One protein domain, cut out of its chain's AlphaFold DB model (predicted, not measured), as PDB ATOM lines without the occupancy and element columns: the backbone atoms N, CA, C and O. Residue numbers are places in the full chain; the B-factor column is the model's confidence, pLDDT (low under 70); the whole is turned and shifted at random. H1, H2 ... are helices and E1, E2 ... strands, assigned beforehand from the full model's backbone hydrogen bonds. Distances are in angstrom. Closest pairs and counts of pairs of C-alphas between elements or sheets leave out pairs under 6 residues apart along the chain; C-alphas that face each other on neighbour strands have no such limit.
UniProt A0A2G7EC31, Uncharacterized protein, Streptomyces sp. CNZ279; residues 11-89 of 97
ATOM      1  N   ILE A  11     366.216 282.593 390.762       94.94
ATOM      2  CA  ILE A  11     366.428 283.273 392.043       94.94
ATOM      3  C   ILE A  11     366.353 282.228 393.154       94.94
ATOM      4  O   ILE A  11     365.364 281.508 393.282       94.94
ATOM      5  N   CYS A  12     367.376 282.169 394.005       96.38
ATOM      6  CA  CYS A  12     367.307 281.377 395.223       96.38
ATOM      7  C   CYS A  12     366.244 281.959 396.162       96.38
ATOM      8  O   CYS A  12     366.439 283.045 396.709       96.38
ATOM      9  N   TYR A  13     365.184 281.198 396.442       96.31
ATOM     10  CA  TYR A  13     364.082 281.655 397.303       96.31
ATOM     11  C   TYR A  13     364.531 282.040 398.726       96.31
ATOM     12  O   TYR A  13     363.857 282.797 399.414       96.31
ATOM     13  N   ARG A  14     365.674 281.503 399.180       96.31
ATOM     14  CA  ARG A  14     366.184 281.699 400.539       96.31
ATOM     15  C   ARG A  14     367.033 282.960 400.688       96.31
ATOM     16  O   ARG A  14     366.904 283.649 401.691       96.31
ATOM     17  N   CYS A  15     367.950 283.216 399.755       97.31
ATOM     18  CA  CYS A  15     368.926 284.310 399.866       97.31
ATOM     19  C   CYS A  15     368.788 285.388 398.783       97.31
ATOM     20  O   CYS A  15     369.577 286.330 398.777       97.31
ATOM     21  N   GLY A  16     367.838 285.242 397.856       96.62
ATOM     22  CA  GLY A  16     367.533 286.220 396.809       96.62
ATOM     23  C   GLY A  16     368.571 286.323 395.688       96.62
ATOM     24  O   GLY A  16     368.398 287.118 394.771       96.62
ATOM     25  N   ARG A  17     369.655 285.539 395.730       95.38
ATOM     26  CA  ARG A  17     370.699 285.580 394.695       95.38
ATOM     27  C   ARG A  17     370.259 284.836 393.439       95.38
ATOM     28  O   ARG A  17     369.716 283.736 393.540       95.38
ATOM     29  N   LEU A  18     370.559 285.419 392.282       94.50
ATOM     30  CA  LEU A  18     370.493 284.736 390.993       94.50
ATOM     31  C   LEU A  18     371.605 283.686 390.922       94.50
ATOM     32  O   LEU A  18     372.765 283.988 391.206       94.50
ATOM     33  N   ASP A  19     371.253 282.462 390.554       92.44
ATOM     34  CA  ASP A  19     372.193 281.357 390.396       92.44
ATOM     35  C   ASP A  19     371.756 280.485 389.205       92.44
ATOM     36  O   ASP A  19     370.565 280.307 388.949       92.44
ATOM     37  N   ARG A  20     372.725 279.970 388.445       91.00
ATOM     38  CA  ARG A  20     372.501 279.040 387.321       91.00
ATOM     39  C   ARG A  20     372.459 277.583 387.782       91.00
ATOM     40  O   ARG A  20     371.981 276.721 387.056       91.00
ATOM     41  N   PHE A  21     372.942 277.309 388.993       93.31
ATOM     42  CA  PHE A  21     373.065 275.971 389.568       93.31
ATOM     43  C   PHE A  21     372.115 275.803 390.757       93.31
ATOM     44  O   PHE A  21     372.512 275.396 391.854       93.31
ATOM     45  N   THR A  22     370.846 276.161 390.567       94.00
ATOM     46  CA  THR A  22     369.827 275.995 391.606       94.00
ATOM     47  C   THR A  22     369.268 274.579 391.662       94.00
ATOM     48  O   THR A  22     369.168 273.881 390.657       94.00
ATOM     49  N   VAL A  23     368.836 274.183 392.853       95.31
ATOM     50  CA  VAL A  23     368.238 272.889 393.167       95.31
ATOM     51  C   VAL A  23     366.783 273.105 393.563       95.31
ATOM     52  O   VAL A  23     366.506 273.953 394.411       95.31
ATOM     53  N   LEU A  24     365.864 272.329 392.985       94.12
ATOM     54  CA  LEU A  24     364.483 272.255 393.464       94.12
ATOM     55  C   LEU A  24     364.482 271.669 394.881       94.12
ATOM     56  O   LEU A  24     364.949 270.548 395.083       94.12
ATOM     57  N   VAL A  25     363.984 272.424 395.858       95.38
ATOM     58  CA  VAL A  25     363.947 271.994 397.267       95.38
ATOM     59  C   VAL A  25     362.544 271.656 397.752       95.38
ATOM     60  O   VAL A  25     362.408 270.792 398.611       95.38
ATOM     61  N   HIS A  26     361.519 272.304 397.194       91.38
ATOM     62  CA  HIS A  26     360.119 272.075 397.541       91.38
ATOM     63  C   HIS A  26     359.252 272.204 396.298       91.38
ATOM     64  O   HIS A  26     359.462 273.099 395.477       91.38
ATOM     65  N   HIS A  27     358.253 271.335 396.207       90.12
ATOM     66  CA  HIS A  27     357.136 271.480 395.289       90.12
ATOM     67  C   HIS A  27     355.878 271.655 396.138       90.12
ATOM     68  O   HIS A  27     355.534 270.784 396.934       90.12
ATOM     69  N   ILE A  28     355.248 272.817 396.032       89.19
ATOM     70  CA  ILE A  28     354.033 273.164 396.759       89.19
ATOM     71  C   ILE A  28     352.865 272.800 395.858       89.19
ATOM     72  O   ILE A  28     352.553 273.514 394.905       89.19
ATOM     73  N   GLU A  29     352.229 271.678 396.170       88.69
ATOM     74  CA  GLU A  29     350.948 271.306 395.584       88.69
ATOM     75  C   GLU A  29     349.829 272.076 396.289       88.69
ATOM     76  O   GLU A  29     349.860 272.264 397.507       88.69
ATOM     77  N   GLN A  30     348.849 272.557 395.525       87.12
ATOM     78  CA  GLN A  30     347.705 273.287 396.064       87.12
ATOM     79  C   GLN A  30     346.406 272.667 395.556       87.12
ATOM     80  O   GLN A  30     346.327 272.222 394.415       87.12
ATOM     81  N   ALA A  31     345.385 272.647 396.416       84.19
ATOM     82  CA  ALA A  31     344.075 272.081 396.090       84.19
ATOM     83  C   ALA A  31     343.344 272.868 394.984       84.19
ATOM     84  O   ALA A  31     342.478 272.327 394.302       84.19
ATOM     85  N   SER A  32     343.697 274.141 394.800       86.31
ATOM     86  CA  SER A  32     343.180 274.997 393.736       86.31
ATOM     87  C   SER A  32     344.244 275.999 393.297       86.31
ATOM     88  O   SER A  32     344.904 276.594 394.148       86.31
ATOM     89  N   GLY A  33     344.346 276.238 391.988       80.19
ATOM     90  CA  GLY A  33     345.319 277.158 391.395       80.19
ATOM     91  C   GLY A  33     346.657 276.497 391.034       80.19
ATOM     92  O   GLY A  33     346.834 275.293 391.239       80.19
ATOM     93  N   PRO A  34     347.594 277.258 390.440       81.69
ATOM     94  CA  PRO A  34     348.901 276.732 390.078       81.69
ATOM     95  C   PRO A  34     349.755 276.506 391.331       81.69
ATOM     96  O   PRO A  34     349.928 277.408 392.150       81.69
ATOM     97  N   GLY A  35     350.318 275.303 391.455       88.94
ATOM     98  CA  GLY A  35     351.343 275.011 392.454       88.94
ATOM     99  C   GLY A  35     352.615 275.837 392.241       88.94
ATOM    100  O   GLY A  35     352.790 276.510 391.222       88.94
ATOM    101  N   ALA A  36     353.536 275.771 393.201       89.94
ATOM    102  CA  ALA A  36     354.786 276.524 393.148       89.94
ATOM    103  C   ALA A  36     356.005 275.625 393.372       89.94
ATOM    104  O   ALA A  36     356.042 274.810 394.288       89.94
ATOM    105  N   SER A  37     357.040 275.819 392.557       92.38
ATOM    106  CA  SER A  37     358.342 275.169 392.726       92.38
ATOM    107  C   SER A  37     359.332 276.139 393.365       92.38
ATOM    108  O   SER A  37     359.541 277.236 392.847       92.38
ATOM    109  N   LEU A  38     359.959 275.743 394.474       94.38
ATOM    110  CA  LEU A  38     360.970 276.552 395.155       94.38
ATOM    111  C   LEU A  38     362.375 276.047 394.838       94.38
ATOM    112  O   LEU A  38     362.716 274.896 395.114       94.38
ATOM    113  N   TYR A  39     363.212 276.947 394.328       96.00
ATOM    114  CA  TYR A  39     364.591 276.662 393.942       96.00
ATOM    115  C   TYR A  39     365.584 277.365 394.866       96.00
ATOM    116  O   TYR A  39     365.434 278.543 395.192       96.00
ATOM    117  N   ALA A  40     366.634 276.658 395.280       96.75
ATOM    118  CA  ALA A  40     367.689 277.181 396.140       96.75
ATOM    119  C   ALA A  40     369.063 277.076 395.481       96.75
ATOM    120  O   ALA A  40     369.355 276.082 394.823       96.75
ATOM    121  N   CYS A  41     369.949 278.048 395.717       96.38
ATOM    122  CA  CYS A  41     371.361 277.880 395.377       96.38
ATOM    123  C   CYS A  41     371.953 276.690 396.145       96.38
ATOM    124  O   CYS A  41     371.447 276.315 397.208       96.38
ATOM    125  N   VAL A  42     373.058 276.125 395.652       95.69
ATOM    126  CA  VAL A  42     373.696 274.930 396.237       95.69
ATOM    127  C   VAL A  42     373.906 275.057 397.751       95.69
ATOM    128  O   VAL A  42     373.619 274.122 398.502       95.69
ATOM    129  N   THR A  43     374.364 276.217 398.226       96.25
ATOM    130  CA  THR A  43     374.607 276.466 399.655       96.25
ATOM    131  C   THR A  43     373.319 276.418 400.474       96.25
ATOM    132  O   THR A  43     373.281 275.790 401.533       96.25
ATOM    133  N   CYS A  44     372.248 277.050 399.994       97.50
ATOM    134  CA  CYS A  44     370.953 277.038 400.670       97.50
ATOM    135  C   CYS A  44     370.276 275.665 400.574       97.50
ATOM    136  O   CYS A  44     369.726 275.205 401.568       97.50
ATOM    137  N   ALA A  45     370.407 274.958 399.450       96.88
ATOM    138  CA  ALA A  45     369.918 273.590 399.301       96.88
ATOM    139  C   ALA A  45     370.582 272.626 400.301       96.88
ATOM    140  O   ALA A  45     369.910 271.778 400.881       96.88
ATOM    141  N   CYS A  46     371.880 272.792 400.590       97.00
ATOM    142  CA  CYS A  46     372.555 272.020 401.643       97.00
ATOM    143  C   CYS A  46     371.946 272.262 403.031       97.00
ATOM    144  O   CYS A  46     371.872 271.335 403.838       97.00
ATOM    145  N   ARG A  47     371.497 273.492 403.316       97.19
ATOM    146  CA  ARG A  47     370.799 273.808 404.570       97.19
ATOM    147  C   ARG A  47     369.423 273.161 404.611       97.19
ATOM    148  O   ARG A  47     369.089 272.572 405.628       97.19
ATOM    149  N   GLU A  48     368.668 273.207 403.516       96.38
ATOM    150  CA  GLU A  48     367.378 272.513 403.412       96.38
ATOM    151  C   GLU A  48     367.543 270.999 403.612       96.38
ATOM    152  O   GLU A  48     366.801 270.398 404.384       96.38
ATOM    153  N   TYR A  49     368.588 270.393 403.038       95.62
ATOM    154  CA  TYR A  49     368.914 268.984 403.271       95.62
ATOM    155  C   TYR A  49     369.227 268.696 404.740       95.62
ATOM    156  O   TYR A  49     368.675 267.761 405.314       95.62
ATOM    157  N   ALA A  50     370.069 269.512 405.377       95.00
ATOM    158  CA  ALA A  50     370.388 269.348 406.793       95.00
ATOM    159  C   ALA A  50     369.148 269.509 407.689       95.00
ATOM    160  O   ALA A  50     368.975 268.743 408.632       95.00
ATOM    161  N   THR A  51     368.278 270.473 407.386       95.44
ATOM    162  CA  THR A  51     367.002 270.679 408.086       95.44
ATOM    163  C   THR A  51     366.084 269.476 407.909       95.44
ATOM    164  O   THR A  51     365.525 268.994 408.892       95.44
ATOM    165  N   HIS A  52     365.964 268.948 406.690       94.19
ATOM    166  CA  HIS A  52     365.181 267.747 406.418       94.19
ATOM    167  C   HIS A  52     365.713 266.548 407.209       94.19
ATOM    168  O   HIS A  52     364.945 265.892 407.902       94.19
ATOM    169  N   MET A  53     367.025 266.303 407.189       93.56
ATOM    170  CA  MET A  53     367.646 265.196 407.927       93.56
ATOM    171  C   MET A  53     367.445 265.289 409.447       93.56
ATOM    172  O   MET A  53     367.466 264.261 410.112       93.56
ATOM    173  N   ARG A  54     367.261 266.495 410.005       94.81
ATOM    174  CA  ARG A  54     367.009 266.696 411.444       94.81
ATOM    175  C   ARG A  54     365.549 266.509 411.842       94.81
ATOM    176  O   ARG A  54     365.293 266.060 412.950       94.81
ATOM    177  N   HIS A  55     364.611 266.900 410.982       94.12
ATOM    178  CA  HIS A  55     363.187 266.952 411.333       94.12
ATOM    179  C   HIS A  55     362.348 265.838 410.692       94.12
ATOM    180  O   HIS A  55     361.225 265.590 411.125       94.12
ATOM    181  N   CYS A  56     362.860 265.155 409.666       94.31
ATOM    182  CA  CYS A  56     362.176 264.024 409.054       94.31
ATOM    183  C   CYS A  56     362.319 262.787 409.944       94.31
ATOM    184  O   CYS A  56     363.405 262.228 410.063       94.31
ATOM    185  N   GLN A  57     361.203 262.322 410.501       92.88
ATOM    186  CA  GLN A  57     361.162 261.144 411.378       92.88
ATOM    187  C   GLN A  57     361.577 259.841 410.673       92.88
ATOM    188  O   GLN A  57     361.967 258.881 411.326       92.88
ATOM    189  N   THR A  58     361.510 259.802 409.339       92.38
ATOM    190  CA  THR A  58     361.932 258.650 408.527       92.38
ATOM    191  C   THR A  58     363.426 258.676 408.200       92.38
ATOM    192  O   THR A  58     363.993 257.654 407.820       92.38
ATOM    193  N   CYS A  59     364.078 259.837 408.284       92.88
ATOM    194  CA  CYS A  59     365.499 259.935 407.985       92.88
ATOM    195  C   CYS A  59     366.338 259.446 409.165       92.88
ATOM    196  O   CYS A  59     366.170 259.892 410.294       92.88
ATOM    197  N   VAL A  60     367.337 258.619 408.864       89.31
ATOM    198  CA  VAL A  60     368.486 258.375 409.745       89.31
ATOM    199  C   VAL A  60     369.772 258.669 408.978       89.31
ATOM    200  O   VAL A  60     369.791 258.619 407.748       89.31
ATOM    201  N   VAL A  61     370.859 258.996 409.684       79.06
ATOM    202  CA  VAL A  61     372.127 259.453 409.073       79.06
ATOM    203  C   VAL A  61     372.639 258.493 407.992       79.06
ATOM    204  O   VAL A  61     373.116 258.935 406.949       79.06
ATOM    205  N   SER A  62     372.501 257.186 408.214       86.56
ATOM    206  CA  SER A  62     372.929 256.133 407.286       86.56
ATOM    207  C   SER A  62     371.922 255.826 406.174       86.56
ATOM    208  O   SER A  62     372.300 255.252 405.154       86.56
ATOM    209  N   SER A  63     370.655 256.207 406.336       88.31
ATOM    210  CA  SER A  63     369.567 255.852 405.423       88.31
ATOM    211  C   SER A  63     368.548 256.994 405.328       88.31
ATOM    212  O   SER A  63     367.535 256.997 406.032       88.31
ATOM    213  N   PRO A  64     368.797 257.991 404.458       90.56
ATOM    214  CA  PRO A  64     367.840 259.060 404.190       90.56
ATOM    215  C   PRO A  64     366.587 258.498 403.516       90.56
ATOM    216  O   PRO A  64     366.694 257.563 402.719       90.56
ATOM    217  N   CYS A  65     365.422 259.106 403.752       95.69
ATOM    218  CA  CYS A  65     364.202 258.782 403.012       95.69
ATOM    219  C   CYS A  65     364.321 259.176 401.524       95.69
ATOM    220  O   CYS A  65     365.320 259.760 401.093       95.69
ATOM    221  N   GLU A  66     363.311 258.861 400.713       94.88
ATOM    222  CA  GLU A  66     363.338 259.152 399.275       94.88
ATOM    223  C   GLU A  66     363.556 260.638 398.965       94.88
ATOM    224  O   GLU A  66     364.449 260.965 398.181       94.88
ATOM    225  N   THR A  67     362.834 261.532 399.645       92.81
ATOM    226  CA  THR A  67     363.012 262.985 399.523       92.81
ATOM    227  C   THR A  67     364.438 263.401 399.877       92.81
ATOM    228  O   THR A  67     365.093 264.095 399.098       92.81
ATOM    229  N   GLY A  68     364.975 262.915 401.003       94.25
ATOM    230  CA  GLY A  68     366.353 263.183 401.414       94.25
ATOM    231  C   GLY A  68     367.383 262.702 400.384       94.25
ATOM    232  O   GLY A  68     368.333 263.423 400.066       94.25
ATOM    233  N   ARG A  69     367.193 261.512 399.800       95.88
ATOM    234  CA  ARG A  69     368.054 260.991 398.722       95.88
ATOM    235  C   ARG A  69     367.930 261.815 397.444       95.88
ATOM    236  O   ARG A  69     368.944 262.078 396.799       95.88
ATOM    237  N   GLY A  70     366.715 262.210 397.068       95.00
ATOM    238  CA  GLY A  70     366.445 263.080 395.922       95.00
ATOM    239  C   GLY A  70     367.188 264.405 396.048       95.00
ATOM    240  O   GLY A  70     367.986 264.752 395.177       95.00
ATOM    241  N   LEU A  71     367.034 265.070 397.191       94.75
ATOM    242  CA  LEU A  71     367.692 266.340 397.474       94.75
ATOM    243  C   LEU A  71     369.221 266.208 397.487       94.75
ATOM    244  O   LEU A  71     369.915 266.996 396.847       94.75
ATOM    245  N   ARG A  72     369.767 265.165 398.132       95.75
ATOM    246  CA  ARG A  72     371.215 264.889 398.120       95.75
ATOM    247  C   ARG A  72     371.747 264.691 396.700       95.75
ATOM    248  O   ARG A  72     372.789 265.251 396.363       95.75
ATOM    249  N   ARG A  73     371.047 263.919 395.860       96.81
ATOM    250  CA  ARG A  73     371.436 263.699 394.455       96.81
ATOM    251  C   ARG A  73     371.440 265.003 393.664       96.81
ATOM    252  O   ARG A  73     372.421 265.271 392.975       96.81
ATOM    253  N   ALA A  74     370.401 265.821 393.807       95.38
ATOM    254  CA  ALA A  74     370.293 267.095 393.105       95.38
ATOM    255  C   ALA A  74     371.395 268.085 393.524       95.38
ATOM    256  O   ALA A  74     372.030 268.695 392.668       95.38
ATOM    257  N   ILE A  75     371.708 268.173 394.823       96.75
ATOM    258  CA  ILE A  75     372.819 268.994 395.336       96.75
ATOM    259  C   ILE A  75     374.157 268.558 394.733       96.75
ATOM    260  O   ILE A  75     374.944 269.400 394.302       96.75
ATOM    261  N   LEU A  76     374.433 267.252 394.704       97.12
ATOM    262  CA  LEU A  76     375.680 266.729 394.143       97.12
ATOM    263  C   LEU A  76     375.774 266.969 392.634       97.12
ATOM    264  O   LEU A  76     376.846 267.313 392.144       97.12
ATOM    265  N   ALA A  77     374.665 266.824 391.906       95.38
ATOM    266  CA  ALA A  77     374.613 267.122 390.480       95.38
ATOM    267  C   ALA A  77     374.880 268.610 390.203       95.38
ATOM    268  O   ALA A  77     375.738 268.922 389.383       95.38
ATOM    269  N   ALA A  78     374.237 269.517 390.945       93.62
ATOM    270  CA  ALA A  78     374.447 270.957 390.801       93.62
ATOM    271  C   ALA A  78     375.891 271.378 391.119       93.62
ATOM    272  O   ALA A  78     376.451 272.229 390.434       93.62
ATOM    273  N   ARG A  79     376.528 270.753 392.122       95.94
ATOM    274  CA  ARG A  79     377.954 270.972 392.417       95.94
ATOM    275  C   ARG A  79     378.853 270.554 391.260       95.94
ATOM    276  O   ARG A  79     379.726 271.326 390.891       95.94
ATOM    277  N   ARG A  80     378.633 269.363 390.695       95.12
ATOM    278  CA  ARG A  80     379.415 268.877 389.548       95.12
ATOM    279  C   ARG A  80     379.269 269.797 388.344       95.12
ATOM    280  O   ARG A  80     380.277 270.268 387.842       95.12
ATOM    281  N   ALA A  81     378.034 270.138 387.984       91.50
ATOM    282  CA  ALA A  81     377.758 271.048 386.877       91.50
ATOM    283  C   ALA A  81     378.441 272.412 387.064       91.50
ATOM    284  O   ALA A  81     378.963 272.984 386.112       91.50
ATOM    285  N   ARG A  82     378.479 272.924 388.301       91.38
ATOM    286  CA  ARG A  82     379.195 274.160 388.622       91.38
ATOM    287  C   ARG A  82     380.699 274.025 388.408       91.38
ATOM    288  O   ARG A  82     381.277 274.872 387.745       91.38
ATOM    289  N   THR A  83     381.315 272.972 388.942       92.69
ATOM    290  CA  THR A  83     382.751 272.721 388.759       92.69
ATOM    291  C   THR A  83     383.109 272.526 387.286       92.69
ATOM    292  O   THR A  83     384.121 273.046 386.835       92.69
ATOM    293  N   GLU A  84     382.274 271.821 386.524       91.75
ATOM    294  CA  GLU A  84     382.447 271.628 385.080       91.75
ATOM    295  C   GLU A  84     382.352 272.955 384.314       91.75
ATOM    296  O   GLU A  84     383.182 273.218 383.448       91.75
ATOM    297  N   ALA A  85     381.396 273.820 384.661       88.25
ATOM    298  CA  ALA A  85     381.277 275.149 384.067       88.25
ATOM    299  C   ALA A  85     382.455 276.063 384.439       88.25
ATOM    300  O   ALA A  85     383.015 276.717 383.568       88.25
ATOM    301  N   GLU A  86     382.879 276.068 385.706       89.00
ATOM    302  CA  GLU A  86     384.049 276.827 386.175       89.00
ATOM    303  C   GLU A  86     385.349 276.354 385.491       89.00
ATOM    304  O   GLU A  86     386.223 277.167 385.183       89.00
ATOM    305  N   ALA A  87     385.470 275.051 385.212       89.19
ATOM    306  CA  ALA A  87     386.587 274.484 384.458       89.19
ATOM    307  C   ALA A  87     386.534 274.848 382.966       89.19
ATOM    308  O   ALA A  87     387.575 275.119 382.377       89.19
ATOM    309  N   ALA A  88     385.342 274.879 382.362       85.62
ATOM    310  CA  ALA A  88     385.155 275.294 380.972       85.62
ATOM    311  C   ALA A  88     385.399 276.802 380.764       85.62
ATOM    312  O   ALA A  88     385.906 277.197 379.717       85.62
ATOM    313  N   ASP A  89     385.068 277.625 381.763       78.81
ATOM    314  CA  ASP A  89     385.276 279.077 381.755       78.81
ATOM    315  C   ASP A  89     386.710 279.483 382.144       78.81
ATOM    316  O   ASP A  89     387.089 280.637 381.941       78.81
TER     317      ASP A  89
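This is residues 11 to 89 of the 97 residues of an uncharacterized protein of Streptomyces sp. CNZ279 (UniProt A0A2G7EC31). Two helices, H1 and H2, lie side by side as a helical hairpin, and a hairpin of two strands packs on them through E1, with E2 on the side of E1 away from the helices. H2 is much the longer helix and runs on past H1, while the turn between the strands, residues 29 to 35, reaches away from the helices. The printed part has 79 residues with two named strands and two named helices, in the order E1, E2, H1, H2; the sheet's order is E1 - E2, antiparallel, and the class is mixed, helices and strands. The whole is only just compact, close to loose, with a radius of gyration of the C-alphas of 13.9 A, and flat, with spans of 41 by 38 by 18 A.

Go along the printed part from Ile 11 to reach E1, residues 22 to 28, and then E2, residues 36 to 41. They are antiparallel neighbours and form a hairpin, with 153 degrees between their directions; look at N 23 and O 40, 2.8 A apart, and N 38 and O 26, 2.9 A apart, both within hydrogen-bond range. From E2 a tight link with no residue between leads into H1, residues 42 to 55. The closest C-alphas of E1 and H1 are those of Thr 22 and Val 42, 6.1 A apart. Farther on is H2, residues 66 to 89, which touches H1 with its residues 68 to 79 alone. The closest C-alphas of the two helices are those of Val 42 and Ile 75, 6.1 A apart. H1 and H2 run opposite ways at a shallow tilt of 16 degrees and form a helical hairpin. The closest C-alphas of E1 and H2 are those of Val 23 and Ala 74, 6.1 A apart, while E2 and H2 are apart. In H1 and H2 every O i to N i+4 pair is within hydrogen-bond range.

Find C-alpha 22 at (369.827, 275.995, 391.606); from there E1 runs 16.9 A to C-alpha 28. E2 runs 16.8 A from C-alpha 36 to C-alpha 41. Find C-alpha 42 at (373.696, 274.930, 396.237), where H1 begins, and follow it 20.0 A to C-alpha 55. H2 runs 34.4 A from C-alpha 66 to C-alpha 89 at (385.276, 279.077, 381.755).

The two C-alphas farthest apart are those of Ser 32 and Ala 87, at 44.4 A. The printed part has no cut. The links E1 to E2, with 7 residues, and H1 to H2, with 10 residues, are short. The mean pLDDT of the printed part is 92.7, and no printed residue is under 70.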